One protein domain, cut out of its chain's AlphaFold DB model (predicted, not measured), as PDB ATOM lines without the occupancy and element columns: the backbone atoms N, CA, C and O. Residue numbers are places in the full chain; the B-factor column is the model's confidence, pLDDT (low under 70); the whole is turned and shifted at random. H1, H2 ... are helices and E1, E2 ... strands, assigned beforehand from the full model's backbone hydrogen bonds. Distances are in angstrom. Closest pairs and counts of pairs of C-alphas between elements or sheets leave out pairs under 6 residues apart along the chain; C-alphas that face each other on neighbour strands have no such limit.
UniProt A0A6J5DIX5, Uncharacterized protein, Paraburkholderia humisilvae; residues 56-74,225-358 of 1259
ATOM      1  N   GLY A  56     164.423 211.652 194.711       83.88
ATOM      2  CA  GLY A  56     164.110 212.078 193.345       83.88
ATOM      3  C   GLY A  56     165.164 212.996 192.709       83.88
ATOM      4  O   GLY A  56     166.151 213.395 193.338       83.88
ATOM      5  N   ARG A  57     164.947 213.369 191.442       83.50
ATOM      6  CA  ARG A  57     165.772 214.372 190.743       83.50
ATOM      7  C   ARG A  57     165.745 215.712 191.487       83.50
ATOM      8  O   ARG A  57     164.719 216.088 192.044       83.50
ATOM      9  N   GLY A  58     166.875 216.420 191.503       84.88
ATOM     10  CA  GLY A  58     167.010 217.663 192.274       84.88
ATOM     11  C   GLY A  58     167.174 217.455 193.788       84.88
ATOM     12  O   GLY A  58     166.917 218.373 194.560       84.88
ATOM     13  N   SER A  59     167.617 216.272 194.221       91.94
ATOM     14  CA  SER A  59     168.010 215.985 195.607       91.94
ATOM     15  C   SER A  59     169.468 215.520 195.698       91.94
ATOM     16  O   SER A  59     170.060 215.067 194.715       91.94
ATOM     17  N   LEU A  60     170.062 215.592 196.890       94.50
ATOM     18  CA  LEU A  60     171.432 215.134 197.142       94.50
ATOM     19  C   LEU A  60     171.569 213.611 197.013       94.50
ATOM     20  O   LEU A  60     172.589 213.120 196.524       94.50
ATOM     21  N   ILE A  61     170.553 212.858 197.442       93.88
ATOM     22  CA  ILE A  61     170.535 211.396 197.305       93.88
ATOM     23  C   ILE A  61     170.295 211.017 195.844       93.88
ATOM     24  O   ILE A  61     170.985 210.134 195.341       93.88
ATOM     25  N   GLY A  62     169.404 211.721 195.140       92.00
ATOM     26  CA  GLY A  62     169.197 211.548 193.701       92.00
ATOM     27  C   GLY A  62     170.472 211.803 192.893       92.00
ATOM     28  O   GLY A  62     170.824 210.993 192.037       92.00
ATOM     29  N   LEU A  63     171.226 212.863 193.219       94.50
ATOM     30  CA  LEU A  63     172.553 213.121 192.644       94.50
ATOM     31  C   LEU A  63     173.518 211.959 192.914       94.50
ATOM     32  O   LEU A  63     174.165 211.463 191.992       94.50
ATOM     33  N   LEU A  64     173.600 211.498 194.166       95.56
ATOM     34  CA  LEU A  64     174.452 210.370 194.540       95.56
ATOM     35  C   LEU A  64     174.076 209.098 193.763       95.56
ATOM     36  O   LEU A  64     174.956 208.437 193.219       95.56
ATOM     37  N   TYR A  65     172.788 208.766 193.668       94.06
ATOM     38  CA  TYR A  65     172.313 207.602 192.919       94.06
ATOM     39  C   TYR A  65     172.616 207.723 191.429       94.06
ATOM     40  O   TYR A  65     173.106 206.763 190.838       94.06
ATOM     41  N   GLY A  66     172.384 208.895 190.836       93.25
ATOM     42  CA  GLY A  66     172.695 209.162 189.435       93.25
ATOM     43  C   GLY A  66     174.184 208.997 189.128       93.25
ATOM     44  O   GLY A  66     174.538 208.341 188.152       93.25
ATOM     45  N   LEU A  67     175.063 209.511 189.993       94.69
ATOM     46  CA  LEU A  67     176.509 209.335 189.850       94.69
ATOM     47  C   LEU A  67     176.915 207.858 189.987       94.69
ATOM     48  O   LEU A  67     177.623 207.345 189.123       94.69
ATOM     49  N   LEU A  68     176.444 207.156 191.024       94.69
ATOM     50  CA  LEU A  68     176.802 205.753 191.274       94.69
ATOM     51  C   LEU A  68     176.281 204.801 190.182       94.69
ATOM     52  O   LEU A  68     177.006 203.910 189.741       94.69
ATOM     53  N   LEU A  69     175.045 204.995 189.710       92.25
ATOM     54  CA  LEU A  69     174.491 204.230 188.586       92.25
ATOM     55  C   LEU A  69     175.184 204.568 187.266       92.25
ATOM     56  O   LEU A  69     175.380 203.683 186.439       92.25
ATOM     57  N   GLY A  70     175.578 205.830 187.080       90.69
ATOM     58  CA  GLY A  70     176.296 206.279 185.891       90.69
ATOM     59  C   GLY A  70     177.756 205.831 185.839       90.69
ATOM     60  O   GLY A  70     178.356 205.888 184.771       90.69
ATOM     61  N   GLY A  71     178.313 205.351 186.954       92.31
ATOM     62  CA  GLY A  71     179.630 204.717 187.010       92.31
ATOM     63  C   GLY A  71     180.660 205.363 187.912       92.31
ATOM     64  O   GLY A  71     181.799 204.913 187.947       92.31
ATOM     65  N   PHE A  72     180.281 206.375 188.683       93.94
ATOM     66  CA  PHE A  72     181.163 206.924 189.699       93.94
ATOM     67  C   PHE A  72     181.234 206.029 190.938       93.94
ATOM     68  O   PHE A  72     180.291 205.320 191.286       93.94
ATOM     69  N   ARG A  73     182.351 206.126 191.654       93.25
ATOM     70  CA  ARG A  73     182.554 205.577 192.998       93.25
ATOM     71  C   ARG A  73     182.889 206.699 193.969       93.25
ATOM     72  O   ARG A  73     183.529 207.676 193.582       93.25
ATOM     73  N   VAL A  74     182.487 206.539 195.230       94.69
ATOM     74  CA  VAL A  74     182.793 207.476 196.322       94.69
ATOM     75  C   VAL A  74     183.902 206.900 197.202       94.69
ATOM     76  O   VAL A  74     183.883 205.730 197.568       94.69
ATOM     77  N   ILE A 225     185.392 211.517 194.428       94.00
ATOM     78  CA  ILE A 225     184.725 210.665 193.439       94.00
ATOM     79  C   ILE A 225     185.670 210.347 192.280       94.00
ATOM     80  O   ILE A 225     186.534 211.155 191.951       94.00
ATOM     81  N   ALA A 226     185.507 209.185 191.657       92.56
ATOM     82  CA  ALA A 226     186.170 208.835 190.399       92.56
ATOM     83  C   ALA A 226     185.256 207.961 189.544       92.56
ATOM     84  O   ALA A 226     184.403 207.260 190.090       92.56
ATOM     85  N   PHE A 227     185.438 208.013 188.226       92.75
ATOM     86  CA  PHE A 227     184.726 207.153 187.292       92.75
ATOM     87  C   PHE A 227     185.386 205.771 187.239       92.75
ATOM     88  O   PHE A 227     186.609 205.663 187.177       92.75
ATOM     89  N   ASP A 228     184.573 204.726 187.301       89.94
ATOM     90  CA  ASP A 228     184.981 203.334 187.156       89.94
ATOM     91  C   ASP A 228     184.850 202.927 185.684       89.94
ATOM     92  O   ASP A 228     183.738 202.838 185.164       89.94
ATOM     93  N   ALA A 229     185.978 202.711 185.002       82.12
ATOM     94  CA  ALA A 229     186.004 202.418 183.566       82.12
ATOM     95  C   ALA A 229     185.289 201.106 183.200       82.12
ATOM     96  O   ALA A 229     184.763 200.989 182.095       82.12
ATOM     97  N   ASP A 230     185.200 200.163 184.143       81.06
ATOM     98  CA  ASP A 230     184.496 198.886 183.971       81.06
ATOM     99  C   ASP A 230     182.977 199.019 184.207       81.06
ATOM    100  O   ASP A 230     182.222 198.045 184.132       81.06
ATOM    101  N   SER A 231     182.501 200.226 184.519       84.31
ATOM    102  CA  SER A 231     181.097 200.505 184.782       84.31
ATOM    103  C   SER A 231     180.232 200.477 183.529       84.31
ATOM    104  O   SER A 231     180.470 201.230 182.586       84.31
ATOM    105  N   VAL A 232     179.096 199.783 183.609       82.19
ATOM    106  CA  VAL A 232     178.020 199.882 182.615       82.19
ATOM    107  C   VAL A 232     176.769 200.496 183.261       82.19
ATOM    108  O   VAL A 232     176.329 199.995 184.301       82.19
ATOM    109  N   PRO A 233     176.190 201.569 182.689       84.56
ATOM    110  CA  PRO A 233     174.921 202.120 183.159       84.56
ATOM    111  C   PRO A 233     173.775 201.098 183.050       84.56
ATOM    112  O   PRO A 233     173.758 200.292 182.116       84.56
ATOM    113  N   PRO A 234     172.786 201.130 183.959       83.88
ATOM    114  CA  PRO A 234     171.632 200.238 183.887       83.88
ATOM    115  C   PRO A 234     170.762 200.529 182.654       83.88
ATOM    116  O   PRO A 234     170.634 201.674 182.217       83.88
ATOM    117  N   THR A 235     170.104 199.494 182.129       75.81
ATOM    118  CA  THR A 235     169.100 199.616 181.065       75.81
ATOM    119  C   THR A 235     167.691 199.741 181.664       75.81
ATOM    120  O   THR A 235     167.302 198.970 182.538       75.81
ATOM    121  N   GLY A 236     166.903 200.716 181.194       76.00
ATOM    122  CA  GLY A 236     165.515 200.934 181.631       76.00
ATOM    123  C   GLY A 236     165.334 201.950 182.769       76.00
ATOM    124  O   GLY A 236     166.254 202.681 183.132       76.00
ATOM    125  N   ALA A 237     164.110 202.038 183.300       77.00
ATOM    126  CA  ALA A 237     163.758 202.976 184.366       77.00
ATOM    127  C   ALA A 237     164.344 202.535 185.717       77.00
ATOM    128  O   ALA A 237     164.192 201.384 186.124       77.00
ATOM    129  N   THR A 238     164.992 203.462 186.423       82.88
ATOM    130  CA  THR A 238     165.662 203.211 187.713       82.88
ATOM    131  C   THR A 238     164.946 203.851 188.904       82.88
ATOM    132  O   THR A 238     165.345 203.650 190.053       82.88
ATOM    133  N   GLU A 239     163.885 204.616 188.655       80.00
ATOM    134  CA  GLU A 239     163.129 205.327 189.686       80.00
ATOM    135  C   GLU A 239     162.494 204.342 190.685       80.00
ATOM    136  O   GLU A 239     161.945 203.308 190.305       80.00
ATOM    137  N   GLY A 240     162.650 204.613 191.985       80.12
ATOM    138  CA  GLY A 240     162.168 203.748 193.071       80.12
ATOM    139  C   GLY A 240     162.937 202.432 193.288       80.12
ATOM    140  O   GLY A 240     162.641 201.720 194.249       80.12
ATOM    141  N   ILE A 241     163.917 202.098 192.436       87.75
ATOM    142  CA  ILE A 241     164.745 200.875 192.552       87.75
ATOM    143  C   ILE A 241     166.258 201.130 192.506       87.75
ATOM    144  O   ILE A 241     167.047 200.219 192.757       87.75
ATOM    145  N   ALA A 242     166.683 202.362 192.216       90.38
ATOM    146  CA  ALA A 242     168.082 202.779 192.168       90.38
ATOM    147  C   ALA A 242     168.949 202.252 193.332       90.38
ATOM    148  O   ALA A 242     169.986 201.642 193.052       90.38
ATOM    149  N   PRO A 243     168.564 202.395 194.619       92.94
ATOM    150  CA  PRO A 243     169.413 201.936 195.717       92.94
ATOM    151  C   PRO A 243     169.618 200.414 195.723       92.94
ATOM    152  O   PRO A 243     170.704 199.952 196.075       92.94
ATOM    153  N   ASN A 244     168.629 199.628 195.286       94.00
ATOM    154  CA  ASN A 244     168.746 198.172 195.173       94.00
ATOM    155  C   ASN A 244     169.779 197.773 194.109       94.00
ATOM    156  O   ASN A 244     170.611 196.902 194.368       94.00
ATOM    157  N   LEU A 245     169.756 198.439 192.949       92.75
ATOM    158  CA  LEU A 245     170.691 198.186 191.848       92.75
ATOM    159  C   LEU A 245     172.129 198.582 192.211       92.75
ATOM    160  O   LEU A 245     173.070 197.847 191.920       92.75
ATOM    161  N   ILE A 246     172.304 199.712 192.905       94.06
ATOM    162  CA  ILE A 246     173.624 200.153 193.371       94.06
ATOM    163  C   ILE A 246     174.192 199.164 194.397       94.06
ATOM    164  O   ILE A 246     175.367 198.812 194.310       94.06
ATOM    165  N   VAL A 247     173.381 198.677 195.349       95.50
ATOM    166  CA  VAL A 247     173.847 197.656 196.304       95.50
ATOM    167  C   VAL A 247     174.213 196.361 195.586       95.50
ATOM    168  O   VAL A 247     175.270 195.813 195.882       95.50
ATOM    169  N   ALA A 248     173.407 195.895 194.628       94.12
ATOM    170  CA  ALA A 248     173.724 194.694 193.851       94.12
ATOM    171  C   ALA A 248     175.090 194.814 193.160       94.12
ATOM    172  O   ALA A 248     175.943 193.934 193.292       94.12
ATOM    173  N   ARG A 249     175.352 195.963 192.522       91.81
ATOM    174  CA  ARG A 249     176.661 196.273 191.940       91.81
ATOM    175  C   ARG A 249     177.777 196.282 192.988       91.81
ATOM    176  O   ARG A 249     178.835 195.703 192.757       91.81
ATOM    177  N   ALA A 250     177.560 196.925 194.135       94.19
ATOM    178  CA  ALA A 250     178.557 196.981 195.200       94.19
ATOM    179  C   ALA A 250     178.893 195.580 195.743       94.19
ATOM    180  O   ALA A 250     180.063 195.282 195.977       94.19
ATOM    181  N   LEU A 251     177.897 194.703 195.897       95.25
ATOM    182  CA  LEU A 251     178.103 193.314 196.310       95.25
ATOM    183  C   LEU A 251     178.871 192.512 195.253       95.25
ATOM    184  O   LEU A 251     179.794 191.786 195.616       95.25
ATOM    185  N   ALA A 252     178.552 192.681 193.965       92.31
ATOM    186  CA  ALA A 252     179.269 192.022 192.871       92.31
ATOM    187  C   ALA A 252     180.756 192.418 192.844       92.31
ATOM    188  O   ALA A 252     181.633 191.558 192.754       92.31
ATOM    189  N   ILE A 253     181.051 193.713 193.011       90.25
ATOM    190  CA  ILE A 253     182.430 194.212 193.119       90.25
ATOM    191  C   ILE A 253     183.111 193.639 194.368       90.25
ATOM    192  O   ILE A 253     184.217 193.114 194.271       90.25
ATOM    193  N   GLY A 254     182.453 193.689 195.531       90.62
ATOM    194  CA  GLY A 254     183.010 193.164 196.780       90.62
ATOM    195  C   GLY A 254     183.382 191.682 196.680       90.62
ATOM    196  O   GLY A 254     184.466 191.286 197.104       90.62
ATOM    197  N   ARG A 255     182.526 190.872 196.047       90.38
ATOM    198  CA  ARG A 255     182.786 189.445 195.803       90.38
ATOM    199  C   ARG A 255     183.902 189.214 194.785       90.38
ATOM    200  O   ARG A 255     184.733 188.339 195.014       90.38
ATOM    201  N   LYS A 256     183.992 190.025 193.720       86.81
ATOM    202  CA  LYS A 256     185.134 190.008 192.781       86.81
ATOM    203  C   LYS A 256     186.460 190.302 193.501       86.81
ATOM    204  O   LYS A 256     187.480 189.724 193.149       86.81
ATOM    205  N   CYS A 257     186.431 191.124 194.550       82.38
ATOM    206  CA  CYS A 257     187.569 191.389 195.436       82.38
ATOM    207  C   CYS A 257     187.802 190.309 196.519       82.38
ATOM    208  O   CYS A 257     188.598 190.527 197.428       82.38
ATOM    209  N   GLY A 258     187.114 189.163 196.462       84.25
ATOM    210  CA  GLY A 258     187.305 188.043 197.389       84.25
ATOM    211  C   GLY A 258     186.521 188.131 198.705       84.25
ATOM    212  O   GLY A 258     186.699 187.274 199.572       84.25
ATOM    213  N   LEU A 259     185.635 189.120 198.877       88.56
ATOM    214  CA  LEU A 259     184.799 189.218 200.076       88.56
ATOM    215  C   LEU A 259     183.659 188.196 200.024       88.56
ATOM    216  O   LEU A 259     182.871 188.161 199.078       88.56
ATOM    217  N   SER A 260     183.534 187.389 201.076       86.12
ATOM    218  CA  SER A 260     182.452 186.405 201.224       86.12
ATOM    219  C   SER A 260     181.681 186.541 202.539       86.12
ATOM    220  O   SER A 260     180.514 186.152 202.594       86.12
ATOM    221  N   ASP A 261     182.283 187.135 203.577       90.56
ATOM    222  CA  ASP A 261     181.609 187.366 204.852       90.56
ATOM    223  C   ASP A 261     180.518 188.440 204.728       90.56
ATOM    224  O   ASP A 261     180.711 189.526 204.177       90.56
ATOM    225  N   LYS A 262     179.355 188.149 205.311       91.56
ATOM    226  CA  LYS A 262     178.175 189.018 205.274       91.56
ATOM    227  C   LYS A 262     178.427 190.401 205.879       91.56
ATOM    228  O   LYS A 262     177.922 191.395 205.354       91.56
ATOM    229  N   LYS A 263     179.154 190.493 206.999       92.25
ATOM    230  CA  LYS A 263     179.435 191.783 207.652       92.25
ATOM    231  C   LYS A 263     180.422 192.591 206.825       92.25
ATOM    232  O   LYS A 263     180.244 193.801 206.708       92.25
ATOM    233  N   GLU A 264     181.417 191.934 206.239       92.19
ATOM    234  CA  GLU A 264     182.384 192.580 205.351       92.19
ATOM    235  C   GLU A 264     181.730 193.092 204.068       92.19
ATOM    236  O   GLU A 264     181.932 194.253 203.726       92.19
ATOM    237  N   LEU A 265     180.876 192.290 203.425       92.75
ATOM    238  CA  LEU A 265     180.092 192.700 202.257       92.75
ATOM    239  C   LEU A 265     179.125 193.842 202.582       92.75
ATOM    240  O   LEU A 265     179.021 194.803 201.823       92.75
ATOM    241  N   THR A 266     178.452 193.778 203.736       95.88
ATOM    242  CA  THR A 266     177.573 194.865 204.195       95.88
ATOM    243  C   THR A 266     178.363 196.156 204.381       95.88
ATOM    244  O   THR A 266     177.949 197.202 203.883       95.88
ATOM    245  N   ARG A 267     179.513 196.092 205.065       94.75
ATOM    246  CA  ARG A 267     180.396 197.246 205.257       94.75
ATOM    247  C   ARG A 267     180.889 197.780 203.913       94.75
ATOM    248  O   ARG A 267     180.798 198.978 203.684       94.75
ATOM    249  N   PHE A 268     181.332 196.906 203.011       94.00
ATOM    250  CA  PHE A 268     181.786 197.292 201.676       94.00
ATOM    251  C   PHE A 268     180.689 198.020 200.894       94.00
ATOM    252  O   PHE A 268     180.935 199.089 200.345       94.00
ATOM    253  N   ALA A 269     179.455 197.505 200.901       95.12
ATOM    254  CA  ALA A 269     178.322 198.167 200.261       95.12
ATOM    255  C   ALA A 269     178.009 199.535 200.895       95.12
ATOM    256  O   ALA A 269     177.710 200.484 200.180       95.12
ATOM    257  N   GLN A 270     178.116 199.687 202.217       95.38
ATOM    258  CA  GLN A 270     177.937 200.984 202.892       95.38
ATOM    259  C   GLN A 270     179.038 201.995 202.525       95.38
ATOM    260  O   GLN A 270     178.763 203.175 202.277       95.38
ATOM    261  N   GLU A 271     180.284 201.532 202.475       93.69
ATOM    262  CA  GLU A 271     181.445 202.329 202.079       93.69
ATOM    263  C   GLU A 271     181.387 202.690 200.589       93.69
ATOM    264  O   GLU A 271     181.779 203.791 200.224       93.69
ATOM    265  N   PHE A 272     180.786 201.850 199.742       93.75
ATOM    266  CA  PHE A 272     180.567 202.151 198.324       93.75
ATOM    267  C   PHE A 272     179.728 203.424 198.109       93.75
ATOM    268  O   PHE A 272     180.015 204.209 197.208       93.75
ATOM    269  N   PHE A 273     178.724 203.666 198.961       93.88
ATOM    270  CA  PHE A 273     177.906 204.885 198.900       93.88
ATOM    271  C   PHE A 273     178.583 206.105 199.529       93.88
ATOM    272  O   PHE A 273     178.303 207.232 199.126       93.88
ATOM    273  N   THR A 274     179.398 205.914 200.570       91.12
ATOM    274  CA  THR A 274     179.764 207.016 201.485       91.12
ATOM    275  C   THR A 274     181.269 207.234 201.677       91.12
ATOM    276  O   THR A 274     181.679 208.231 202.278       91.12
ATOM    277  N   GLY A 275     182.100 206.349 201.130       87.81
ATOM    278  CA  GLY A 275     183.559 206.336 201.212       87.81
ATOM    279  C   GLY A 275     184.116 205.655 202.467       87.81
ATOM    280  O   GLY A 275     185.094 204.921 202.378       87.81
ATOM    281  N   ASP A 276     183.524 205.891 203.639       86.31
ATOM    282  CA  ASP A 276     183.885 205.240 204.906       86.31
ATOM    283  C   ASP A 276     182.720 205.259 205.912       86.31
ATOM    284  O   ASP A 276     181.681 205.883 205.691       86.31
ATOM    285  N   GLY A 277     182.916 204.628 207.074       81.00
ATOM    286  CA  GLY A 277     181.952 204.655 208.179       81.00
ATOM    287  C   GLY A 277     181.687 206.039 208.797       81.00
ATOM    288  O   GLY A 277     180.757 206.167 209.587       81.00
ATOM    289  N   ASN A 278     182.467 207.072 208.451       82.06
ATOM    290  CA  ASN A 278     182.236 208.463 208.866       82.06
ATOM    291  C   ASN A 278     181.562 209.303 207.767       82.06
ATOM    292  O   ASN A 278     181.316 210.499 207.965       82.06
ATOM    293  N   HIS A 279     181.272 208.688 206.618       88.75
ATOM    294  CA  HIS A 279     180.708 209.315 205.431       88.75
ATOM    295  C   HIS A 279     181.557 210.482 204.905       88.75
ATOM    296  O   HIS A 279     181.032 211.479 204.398       88.75
ATOM    297  N   ALA A 280     182.881 210.388 205.060       86.38
ATOM    298  CA  ALA A 280     183.820 211.445 204.703       86.38
ATOM    299  C   ALA A 280     183.808 211.750 203.197       86.38
ATOM    300  O   ALA A 280     183.978 212.908 202.808       86.38
ATOM    301  N   GLY A 281     183.520 210.751 202.356       89.00
ATOM    302  CA  GLY A 281     183.427 210.934 200.910       89.00
ATOM    303  C   GLY A 281     182.318 211.898 200.495       89.00
ATOM    304  O   GLY A 281     182.512 212.725 199.604       89.00
ATOM    305  N   LEU A 282     181.193 211.879 201.214       94.50
ATOM    306  CA  LEU A 282     180.073 212.793 200.980       94.50
ATOM    307  C   LEU A 282     180.370 214.233 201.423       94.50
ATOM    308  O   LEU A 282     179.712 215.161 200.959       94.50
ATOM    309  N   ALA A 283     181.355 214.451 202.303       91.75
ATOM    310  CA  ALA A 283     181.697 215.789 202.785       91.75
ATOM    311  C   ALA A 283     182.255 216.682 201.668       91.75
ATOM    312  O   ALA A 283     181.900 217.856 201.588       91.75
ATOM    313  N   TRP A 284     183.122 216.135 200.808       92.75
ATOM    314  CA  TRP A 284     183.594 216.863 199.631       92.75
ATOM    315  C   TRP A 284     182.495 216.944 198.574       92.75
ATOM    316  O   TRP A 284     182.220 218.045 198.111       92.75
ATOM    317  N   LEU A 285     181.821 215.827 198.259       95.12
ATOM    318  CA  LEU A 285     180.803 215.779 197.204       95.12
ATOM    319  C   LEU A 285     179.676 216.795 197.434       95.12
ATOM    320  O   LEU A 285     179.381 217.567 196.539       95.12
ATOM    321  N   PHE A 286     179.087 216.849 198.632       94.88
ATOM    322  CA  PHE A 286     178.023 217.811 198.968       94.88
ATOM    323  C   PHE A 286     178.551 219.174 199.446       94.88
ATOM    324  O   PHE A 286     177.774 220.070 199.779       94.88
ATOM    325  N   GLY A 287     179.872 219.310 199.536       92.88
ATOM    326  CA  GLY A 287     180.571 220.557 199.801       92.88
ATOM    327  C   GLY A 287     181.137 221.124 198.506       92.88
ATOM    328  O   GLY A 287     180.399 221.358 197.554       92.88
ATOM    329  N   LYS A 288     182.467 221.267 198.478       91.00
ATOM    330  CA  LYS A 288     183.222 221.827 197.349       91.00
ATOM    331  C   LYS A 288     182.948 221.136 196.011       91.00
ATOM    332  O   LYS A 288     182.947 221.794 194.984       91.00
ATOM    333  N   GLY A 289     182.735 219.820 196.012       92.69
ATOM    334  CA  GLY A 289     182.469 219.056 194.796       92.69
ATOM    335  C   GLY A 289     181.202 219.531 194.088       92.69
ATOM    336  O   GLY A 289     181.228 219.759 192.886       92.69
ATOM    337  N   LEU A 290     180.113 219.735 194.827       94.12
ATOM    338  CA  LEU A 290     178.870 220.257 194.274       94.12
ATOM    339  C   LEU A 290     178.980 221.760 193.991       94.12
ATOM    340  O   LEU A 290     178.835 222.161 192.840       94.12
ATOM    341  N   THR A 291     179.258 222.570 195.018       89.94
ATOM    342  CA  THR A 291     179.147 224.037 194.936       89.94
ATOM    343  C   THR A 291     180.245 224.678 194.097       89.94
ATOM    344  O   THR A 291     179.972 225.573 193.306       89.94
ATOM    345  N   ASP A 292     181.485 224.208 194.244       90.31
ATOM    346  CA  ASP A 292     182.660 224.876 193.673       90.31
ATOM    347  C   ASP A 292     183.098 224.228 192.348       90.31
ATOM    348  O   ASP A 292     184.011 224.736 191.700       90.31
ATOM    349  N   TYR A 293     182.487 223.103 191.951       93.00
ATOM    350  CA  TYR A 293     182.872 222.364 190.745       93.00
ATOM    351  C   TYR A 293     181.675 221.931 189.886       93.00
ATOM    352  O   TYR A 293     181.461 222.507 188.824       93.00
ATOM    353  N   LEU A 294     180.840 220.974 190.318       93.38
ATOM    354  CA  LEU A 294     179.766 220.422 189.469       93.38
ATOM    355  C   LEU A 294     178.744 221.482 189.013       93.38
ATOM    356  O   LEU A 294     178.214 221.384 187.906       93.38
ATOM    357  N   GLN A 295     178.475 222.497 189.841       92.38
ATOM    358  CA  GLN A 295     177.552 223.583 189.497       92.38
ATOM    359  C   GLN A 295     178.140 224.625 188.534       92.38
ATOM    360  O   GLN A 295     177.380 225.284 187.827       92.38
ATOM    361  N   VAL A 296     179.467 224.769 188.482       91.62
ATOM    362  CA  VAL A 296     180.143 225.881 187.785       91.62
ATOM    363  C   VAL A 296     180.974 225.443 186.578       91.62
ATOM    364  O   VAL A 296     181.207 226.237 185.672       91.62
ATOM    365  N   THR A 297     181.430 224.191 186.535       93.81
ATOM    366  CA  THR A 297     182.260 223.646 185.452       93.81
ATOM    367  C   THR A 297     181.400 223.131 184.303       93.81
ATOM    368  O   THR A 297     180.356 222.519 184.534       93.81
ATOM    369  N   GLU A 298     181.835 223.347 183.053       94.44
ATOM    370  CA  GLU A 298     181.120 222.858 181.866       94.44
ATOM    371  C   GLU A 298     180.960 221.331 181.837       94.44
ATOM    372  O   GLU A 298     181.912 220.621 182.144       94.44
ATOM    373  N   ILE A 299     179.788 220.799 181.450       95.00
ATOM    374  CA  ILE A 299     179.515 219.342 181.505       95.00
ATOM    375  C   ILE A 299     180.544 218.549 180.687       95.00
ATOM    376  O   ILE A 299     181.061 217.541 181.161       95.00
ATOM    377  N   GLU A 300     180.905 219.035 179.497       95.31
ATOM    378  CA  GLU A 300     181.940 218.400 178.666       95.31
ATOM    379  C   GLU A 300     183.310 218.398 179.347       95.31
ATOM    380  O   GLU A 300     184.080 217.447 179.223       95.31
ATOM    381  N   ARG A 301     183.603 219.449 180.121       93.50
ATOM    382  CA  ARG A 301     184.828 219.524 180.910       93.50
ATOM    383  C   ARG A 301     184.798 218.529 182.068       93.50
ATOM    384  O   ARG A 301     185.807 217.877 182.296       93.50
ATOM    385  N   VAL A 302     183.650 218.345 182.727       92.94
ATOM    386  CA  VAL A 302     183.469 217.299 183.747       92.94
ATOM    387  C   VAL A 302     183.699 215.911 183.142       92.94
ATOM    388  O   VAL A 302     184.411 215.102 183.729       92.94
ATOM    389  N   PHE A 303     183.163 215.619 181.954       94.12
ATOM    390  CA  PHE A 303     183.420 214.333 181.298       94.12
ATOM    391  C   PHE A 303     184.900 214.116 180.981       94.12
ATOM    392  O   PHE A 303     185.400 213.015 181.204       94.12
ATOM    393  N   ALA A 304     185.605 215.154 180.529       90.69
ATOM    394  CA  ALA A 304     187.041 215.085 180.279       90.69
ATOM    395  C   ALA A 304     187.859 214.900 181.572       90.69
ATOM    396  O   ALA A 304     188.726 214.036 181.623       90.69
ATOM    397  N   ASP A 305     187.566 215.662 182.628       89.75
ATOM    398  CA  ASP A 305     188.306 215.626 183.900       89.75
ATOM    399  C   ASP A 305     188.158 214.280 184.645       89.75
ATOM    400  O   ASP A 305     189.003 213.914 185.467       89.75
ATOM    401  N   PHE A 306     187.086 213.531 184.367       90.12
ATOM    402  CA  PHE A 306     186.816 212.217 184.955       90.12
ATOM    403  C   PHE A 306     187.007 211.038 183.989       90.12
ATOM    404  O   PHE A 306     186.664 209.921 184.371       90.12
ATOM    405  N   ASP A 307     187.551 211.260 182.788       89.56
ATOM    406  CA  ASP A 307     187.739 210.231 181.752       89.56
ATOM    407  C   ASP A 307     186.438 209.444 181.434       89.56
ATOM    408  O   ASP A 307     186.451 208.224 181.258       89.56
ATOM    409  N   VAL A 308     185.282 210.125 181.376       91.94
ATOM    410  CA  VAL A 308     183.964 209.481 181.197       91.94
ATOM    411  C   VAL A 308     183.756 209.015 179.744       91.94
ATOM    412  O   VAL A 308     183.676 209.856 178.837       91.94
ATOM    413  N   PRO A 309     183.561 207.704 179.489       91.56
ATOM    414  CA  PRO A 309     183.317 207.172 178.152       91.56
ATOM    415  C   PRO A 309     182.011 207.689 177.544       91.56
ATOM    416  O   PRO A 309     181.001 207.816 178.238       91.56
ATOM    417  N   VAL A 310     181.990 207.875 176.219       89.88
ATOM    418  CA  VAL A 310     180.827 208.379 175.458       89.88
ATOM    419  C   VAL A 310     179.542 207.591 175.753       89.88
ATOM    420  O   VAL A 310     178.475 208.184 175.885       89.88
ATOM    421  N   ALA A 311     179.642 206.270 175.940       87.38
ATOM    422  CA  ALA A 311     178.502 205.407 176.256       87.38
ATOM    423  C   ALA A 311     177.779 205.785 177.567       87.38
ATOM    424  O   ALA A 311     176.567 205.606 177.671       87.38
ATOM    425  N   SER A 312     178.495 206.352 178.545       90.12
ATOM    426  CA  SER A 312     177.942 206.750 179.848       90.12
ATOM    427  C   SER A 312     177.507 208.218 179.900       90.12
ATOM    428  O   SER A 312     176.731 208.602 180.777       90.12
ATOM    429  N   GLN A 313     177.951 209.046 178.949       93.31
ATOM    430  CA  GLN A 313     177.653 210.483 178.929       93.31
ATOM    431  C   GLN A 313     176.155 210.770 178.769       93.31
ATOM    432  O   GLN A 313     175.634 211.673 179.420       93.31
ATOM    433  N   THR A 314     175.434 209.978 177.968       91.56
ATOM    434  CA  THR A 314     173.979 210.128 177.777       91.56
ATOM    435  C   THR A 314     173.203 209.937 179.081       91.56
ATOM    436  O   THR A 314     172.249 210.667 179.342       91.56
ATOM    437  N   PHE A 315     173.626 208.989 179.924       91.38
ATOM    438  CA  PHE A 315     172.999 208.737 181.223       91.38
ATOM    439  C   PHE A 315     173.353 209.822 182.249       91.38
ATOM    440  O   PHE A 315     172.499 210.261 183.016       91.38
ATOM    441  N   LEU A 316     174.613 210.265 182.261       92.56
ATOM    442  CA  LEU A 316     175.127 211.210 183.254       92.56
ATOM    443  C   LEU A 316     174.749 212.669 182.978       92.56
ATOM    444  O   LEU A 316     174.670 213.456 183.918       92.56
ATOM    445  N   ARG A 317     174.496 213.053 181.722       95.12
ATOM    446  CA  ARG A 317     174.184 214.446 181.369       95.12
ATOM    447  C   ARG A 317     172.962 214.996 182.126       95.12
ATOM    448  O   ARG A 317     173.131 216.028 182.774       95.12
ATOM    449  N   PRO A 318     171.797 214.315 182.174       92.62
ATOM    450  CA  PRO A 318     170.672 214.767 182.996       92.62
ATOM    451  C   PRO A 318     171.013 214.883 184.488       92.62
ATOM    452  O   PRO A 318     170.561 215.811 185.148       92.62
ATOM    453  N   VAL A 319     171.847 213.978 185.019       92.75
ATOM    454  CA  VAL A 319     172.274 213.997 186.431       92.75
ATOM    455  C   VAL A 319     173.095 215.254 186.737       92.75
ATOM    456  O   VAL A 319     172.885 215.899 187.764       92.75
ATOM    457  N   LEU A 320     174.015 215.621 185.842       94.38
ATOM    458  CA  LEU A 320     174.848 216.818 185.982       94.38
ATOM    459  C   LEU A 320     174.044 218.112 185.773       94.38
ATOM    460  O   LEU A 320     174.280 219.099 186.467       94.38
ATOM    461  N   GLU A 321     173.063 218.110 184.869       94.44
ATOM    462  CA  GLU A 321     172.117 219.224 184.719       94.44
ATOM    463  C   GLU A 321     171.276 219.437 185.983       94.44
ATOM    464  O   GLU A 321     171.107 220.574 186.424       94.44
ATOM    465  N   ASP A 322     170.791 218.362 186.605       91.25
ATOM    466  CA  ASP A 322     170.034 218.447 187.854       91.25
ATOM    467  C   ASP A 322     170.915 218.929 189.019       91.25
ATOM    468  O   ASP A 322     170.462 219.729 189.838       91.25
ATOM    469  N   ALA A 323     172.195 218.533 189.062       92.25
ATOM    470  CA  ALA A 323     173.157 219.041 190.046       92.25
ATOM    471  C   ALA A 323     173.326 220.570 189.965       92.25
ATOM    472  O   ALA A 323     173.382 221.246 190.994       92.25
ATOM    473  N   ARG A 324     173.355 221.125 188.744       91.50
ATOM    474  CA  ARG A 324     173.429 222.577 188.488       91.50
ATOM    475  C   ARG A 324     172.180 223.338 188.928       91.50
ATOM    476  O   ARG A 324     172.284 224.512 189.262       91.50
ATOM    477  N   ARG A 325     171.014 222.687 188.934       90.56
ATOM    478  CA  ARG A 325     169.732 223.289 189.344       90.56
ATOM    479  C   ARG A 325     169.501 223.265 190.855       90.56
ATOM    480  O   ARG A 325     168.555 223.895 191.318       90.56
ATOM    481  N   LEU A 326     170.328 222.549 191.621       91.19
ATOM    482  CA  LEU A 326     170.213 222.511 193.078       91.19
ATOM    483  C   LEU A 326     170.403 223.919 193.679       91.19
ATOM    484  O   LEU A 326     171.443 224.537 193.434       91.19
ATOM    485  N   PRO A 327     169.459 224.415 194.502       89.50
ATOM    486  CA  PRO A 327     169.596 225.706 195.169       89.50
ATOM    487  C   PRO A 327     170.842 225.779 196.058       89.50
ATOM    488  O   PRO A 327     171.286 224.770 196.615       89.50
ATOM    489  N   ALA A 328     171.387 226.981 196.249       86.44
ATOM    490  CA  ALA A 328     172.493 227.200 197.178       86.44
ATOM    491  C   ALA A 328     172.054 226.933 198.630       86.44
ATOM    492  O   ALA A 328     170.997 227.390 199.062       86.44
ATOM    493  N   ALA A 329     172.888 226.240 199.416       85.50
ATOM    494  CA  ALA A 329     172.565 225.887 200.806       85.50
ATOM    495  C   ALA A 329     172.311 227.113 201.708       85.50
ATOM    496  O   ALA A 329     171.533 227.031 202.662       85.50
ATOM    497  N   GLU A 330     172.934 228.250 201.383       83.00
ATOM    498  CA  GLU A 330     172.792 229.526 202.095       83.00
ATOM    499  C   GLU A 330     171.368 230.094 202.011       83.00
ATOM    500  O   GLU A 330     170.917 230.752 202.946       83.00
ATOM    501  N   ALA A 331     170.633 229.788 200.936       79.31
ATOM    502  CA  ALA A 331     169.253 230.232 200.750       79.31
ATOM    503  C   ALA A 331     168.244 229.456 201.619       79.31
ATOM    504  O   ALA A 331     167.105 229.884 201.768       79.31
ATOM    505  N   SER A 332     168.643 228.323 202.211       83.75
ATOM    506  CA  SER A 332     167.745 227.513 203.042       83.75
ATOM    507  C   SER A 332     167.471 228.145 204.411       83.75
ATOM    508  O   SER A 332     168.332 228.813 204.981       83.75
ATOM    509  N   PHE A 333     166.319 227.843 205.022       79.88
ATOM    510  CA  PHE A 333     165.972 228.345 206.363       79.88
ATOM    511  C   PHE A 333     166.909 227.851 207.489       79.88
ATOM    512  O   PHE A 333     166.897 228.392 208.587       79.88
ATOM    513  N   LEU A 334     167.722 226.809 207.261       80.81
ATOM    514  CA  LEU A 334     168.766 226.370 208.206       80.81
ATOM    515  C   LEU A 334     170.146 226.968 207.892       80.81
ATOM    516  O   LEU A 334     171.081 226.807 208.691       80.81
ATOM    517  N   GLY A 335     170.267 227.647 206.749       77.06
ATOM    518  CA  GLY A 335     171.477 228.258 206.218       77.06
ATOM    519  C   GLY A 335     172.670 227.304 206.094       77.06
ATOM    520  O   GLY A 335     172.578 226.076 206.209       77.06
ATOM    521  N   GLY A 336     173.848 227.905 205.933       77.38
ATOM    522  CA  GLY A 336     175.137 227.218 205.889       77.38
ATOM    523  C   GLY A 336     175.812 227.299 204.525       77.38
ATOM    524  O   GLY A 336     175.160 227.431 203.501       77.38
ATOM    525  N   LYS A 337     177.145 227.185 204.521       81.56
ATOM    526  CA  LYS A 337     177.973 227.385 203.319       81.56
ATOM    527  C   LYS A 337     177.731 226.351 202.214       81.56
ATOM    528  O   LYS A 337     177.962 226.627 201.050       81.56
ATOM    529  N   ASN A 338     177.362 225.126 202.587       88.75
ATOM    530  CA  ASN A 338     177.118 224.015 201.666       88.75
ATOM    531  C   ASN A 338     176.329 222.886 202.355       88.75
ATOM    532  O   ASN A 338     176.032 222.940 203.555       88.75
ATOM    533  N   TYR A 339     176.033 221.824 201.604       92.62
ATOM    534  CA  TYR A 339     175.250 220.684 202.075       92.62
ATOM    535  C   TYR A 339     176.068 219.597 202.793       92.62
ATOM    536  O   TYR A 339     175.497 218.618 203.281       92.62
ATOM    537  N   ALA A 340     177.387 219.759 202.958       91.31
ATOM    538  CA  ALA A 340     178.248 218.757 203.595       91.31
ATOM    539  C   ALA A 340     177.845 218.437 205.047       91.31
ATOM    540  O   ALA A 340     178.177 217.366 205.565       91.31
ATOM    541  N   SER A 341     177.126 219.341 205.720       87.81
ATOM    542  CA  SER A 341     176.592 219.104 207.068       87.81
ATOM    543  C   SER A 341     175.529 217.995 207.108       87.81
ATOM    544  O   SER A 341     175.423 217.310 208.120       87.81
ATOM    545  N   TYR A 342     174.821 217.705 206.013       90.81
ATOM    546  CA  TYR A 342     173.787 216.657 205.967       90.81
ATOM    547  C   TYR A 342     174.340 215.240 205.744       90.81
ATOM    548  O   TYR A 342     173.601 214.258 205.855       90.81
ATOM    549  N   ARG A 343     175.652 215.100 205.496       90.88
ATOM    550  CA  ARG A 343     176.302 213.818 205.160       90.88
ATOM    551  C   ARG A 343     176.020 212.691 206.154       90.88
ATOM    552  O   ARG A 343     175.835 211.557 205.738       90.88
ATOM    553  N   SER A 344     175.972 212.988 207.455       85.50
ATOM    554  CA  SER A 344     175.754 211.972 208.491       85.50
ATOM    555  C   SER A 344     174.298 211.516 208.553       85.50
ATOM    556  O   SER A 344     174.043 210.341 208.798       85.50
ATOM    557  N   GLY A 345     173.346 212.416 208.289       85.81
ATOM    558  CA  GLY A 345     171.929 212.065 208.182       85.81
ATOM    559  C   GLY A 345     171.659 211.178 206.965       85.81
ATOM    560  O   GLY A 345     171.029 210.127 207.096       85.81
ATOM    561  N   ILE A 346     172.205 211.562 205.807       90.56
ATOM    562  CA  ILE A 346     172.106 210.795 204.558       90.56
ATOM    563  C   ILE A 346     172.822 209.447 204.703       90.56
ATOM    564  O   ILE A 346     172.209 208.393 204.540       90.56
ATOM    565  N   GLY A 347     174.100 209.468 205.086       90.12
ATOM    566  CA  GLY A 347     174.926 208.273 205.233       90.12
ATOM    567  C   GLY A 347     174.379 207.292 206.266       90.12
ATOM    568  O   GLY A 347     174.329 206.097 205.992       90.12
ATOM    569  N   GLY A 348     173.870 207.777 207.403       88.00
ATOM    570  CA  GLY A 348     173.229 206.933 208.413       88.00
ATOM    571  C   GLY A 348     171.929 206.284 207.923       88.00
ATOM    572  O   GLY A 348     171.688 205.107 208.199       88.00
ATOM    573  N   THR A 349     171.112 207.023 207.162       89.75
ATOM    574  CA  THR A 349     169.868 206.503 206.564       89.75
ATOM    575  C   THR A 349     170.172 205.397 205.557       89.75
ATOM    576  O   THR A 349     169.630 204.295 205.670       89.75
ATOM    577  N   LEU A 350     171.106 205.650 204.634       92.19
ATOM    578  CA  LEU A 350     171.546 204.667 203.645       92.19
ATOM    579  C   LEU A 350     172.196 203.456 204.318       92.19
ATOM    580  O   LEU A 350     171.820 202.329 204.027       92.19
ATOM    581  N   ALA A 351     173.109 203.659 205.273       91.81
ATOM    582  CA  ALA A 351     173.808 202.562 205.934       91.81
ATOM    583  C   ALA A 351     172.853 201.622 206.681       91.81
ATOM    584  O   ALA A 351     172.990 200.398 206.588       91.81
ATOM    585  N   SER A 352     171.858 202.182 207.380       90.12
ATOM    586  CA  SER A 352     170.825 201.390 208.050       90.12
ATOM    587  C   SER A 352     169.966 200.615 207.052       90.12
ATOM    588  O   SER A 352     169.637 199.457 207.313       90.12
ATOM    589  N   TRP A 353     169.578 201.236 205.935       94.56
ATOM    590  CA  TRP A 353     168.782 200.563 204.913       94.56
ATOM    591  C   TRP A 353     169.578 199.451 204.218       94.56
ATOM    592  O   TRP A 353     169.086 198.328 204.150       94.56
ATOM    593  N   ILE A 354     170.826 199.717 203.810       95.50
ATOM    594  CA  ILE A 354     171.730 198.746 203.169       95.50
ATOM    595  C   ILE A 354     171.921 197.524 204.068       95.50
ATOM    596  O   ILE A 354     171.765 196.401 203.603       95.50
ATOM    597  N   ALA A 355     172.187 197.716 205.364       93.69
ATOM    598  CA  ALA A 355     172.346 196.598 206.295       93.69
ATOM    599  C   ALA A 355     171.086 195.724 206.365       93.69
ATOM    600  O   ALA A 355     171.170 194.497 206.314       93.69
ATOM    601  N   ASN A 356     169.907 196.346 206.439       93.81
ATOM    602  CA  ASN A 356     168.639 195.620 206.442       93.81
ATOM    603  C   ASN A 356     168.366 194.930 205.101       93.81
ATOM    604  O   ASN A 356     167.811 193.834 205.085       93.81
ATOM    605  N   TYR A 357     168.736 195.559 203.986       95.25
ATOM    606  CA  TYR A 357     168.569 195.008 202.649       95.25
ATOM    607  C   TYR A 357     169.484 193.800 202.415       95.25
ATOM    608  O   TYR A 357     168.980 192.740 202.071       95.25
ATOM    609  N   VAL A 358     170.782 193.895 202.717       95.00
ATOM    610  CA  VAL A 358     171.720 192.760 202.618       95.00
ATOM    611  C   VAL A 358     171.308 191.623 203.555       95.00
ATOM    612  O   VAL A 358     171.300 190.465 203.148       95.00
TER     613      VAL A 358
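What this domain is: This is residues 56 to 74 and 225 to 358 of the 1259 residues of an uncharacterized protein of Paraburkholderia humisilvae (UniProt A0A6J5DIX5). Helices gather round a short one, H1, in the middle: H2 and H6 pack on it, while H3 and H4, one after the other, and long H7 running back past both form another side. The two tiny strands E1 and E2 lie beside H1, and H5 lies at the margin by H6. The printed part has 153 residues, mostly helix, with seven named helices and two antiparallel strands in the order H1 E1 E2 H2 H3 H4 H5 H6 H7. It is compact, with a radius of gyration of the C-alphas of 15.2 A and spans of 44 by 37 by 26 A.

Where its parts are: H1, residues 60 to 70, begins at C-alpha 60, (171.432, 215.134, 197.142). E1 is residues 72 to 74, E2 225 to 227, H2 242 to 256, H3 262 to 274, H4 280 to 294 and H5 299 to 305. H6, residues 310 to 325, is 23.2 A long, with a kink of 39 degrees near residue 317. H7, residues 339 to 358, is 28.2 A long and ends at C-alpha 358, (171.720, 192.760, 202.618).

How they stand to each other: H1 touches H6, opposite ways at a shallow tilt of 8 degrees; the closest C-alphas, of Gly 66 and Val 319, are 5.7 A apart. Residues 242 to 246 alone of H2 touch H1, closest at the C-alphas of Leu 69 and Ile 246, 6.3 A. Between antiparallel E1 and E2, N 73 and O 226 are within hydrogen-bond range, 2.8 A. H7 touches H3, closest at the C-alphas of Gln 270 and Ala 351, 5.4 A. With residues 339 to 343 alone it touches H4, closest at the C-alphas of Ala 283 and Ala 340, 4.6 A. H5 and H6 only just touch, with 3 pairs of C-alphas within 8 A. Every O i to N i+4 pair is within hydrogen-bond range in H1, H2 and H5, against 8 of 9 in H3, 7 of 11 in H4, 8 of 12 in H6 and 13 of 16 in H7.

The domain as a whole: The C-alphas farthest apart, of Gly 258 and Phe 333, are 46.5 A apart. Residues 75 to 224 are not printed; C-alphas 74 and 225 are 4.7 A apart across the cut. The links E2 to H2 and H6 to H7 are long. No printed residue is under pLDDT 70.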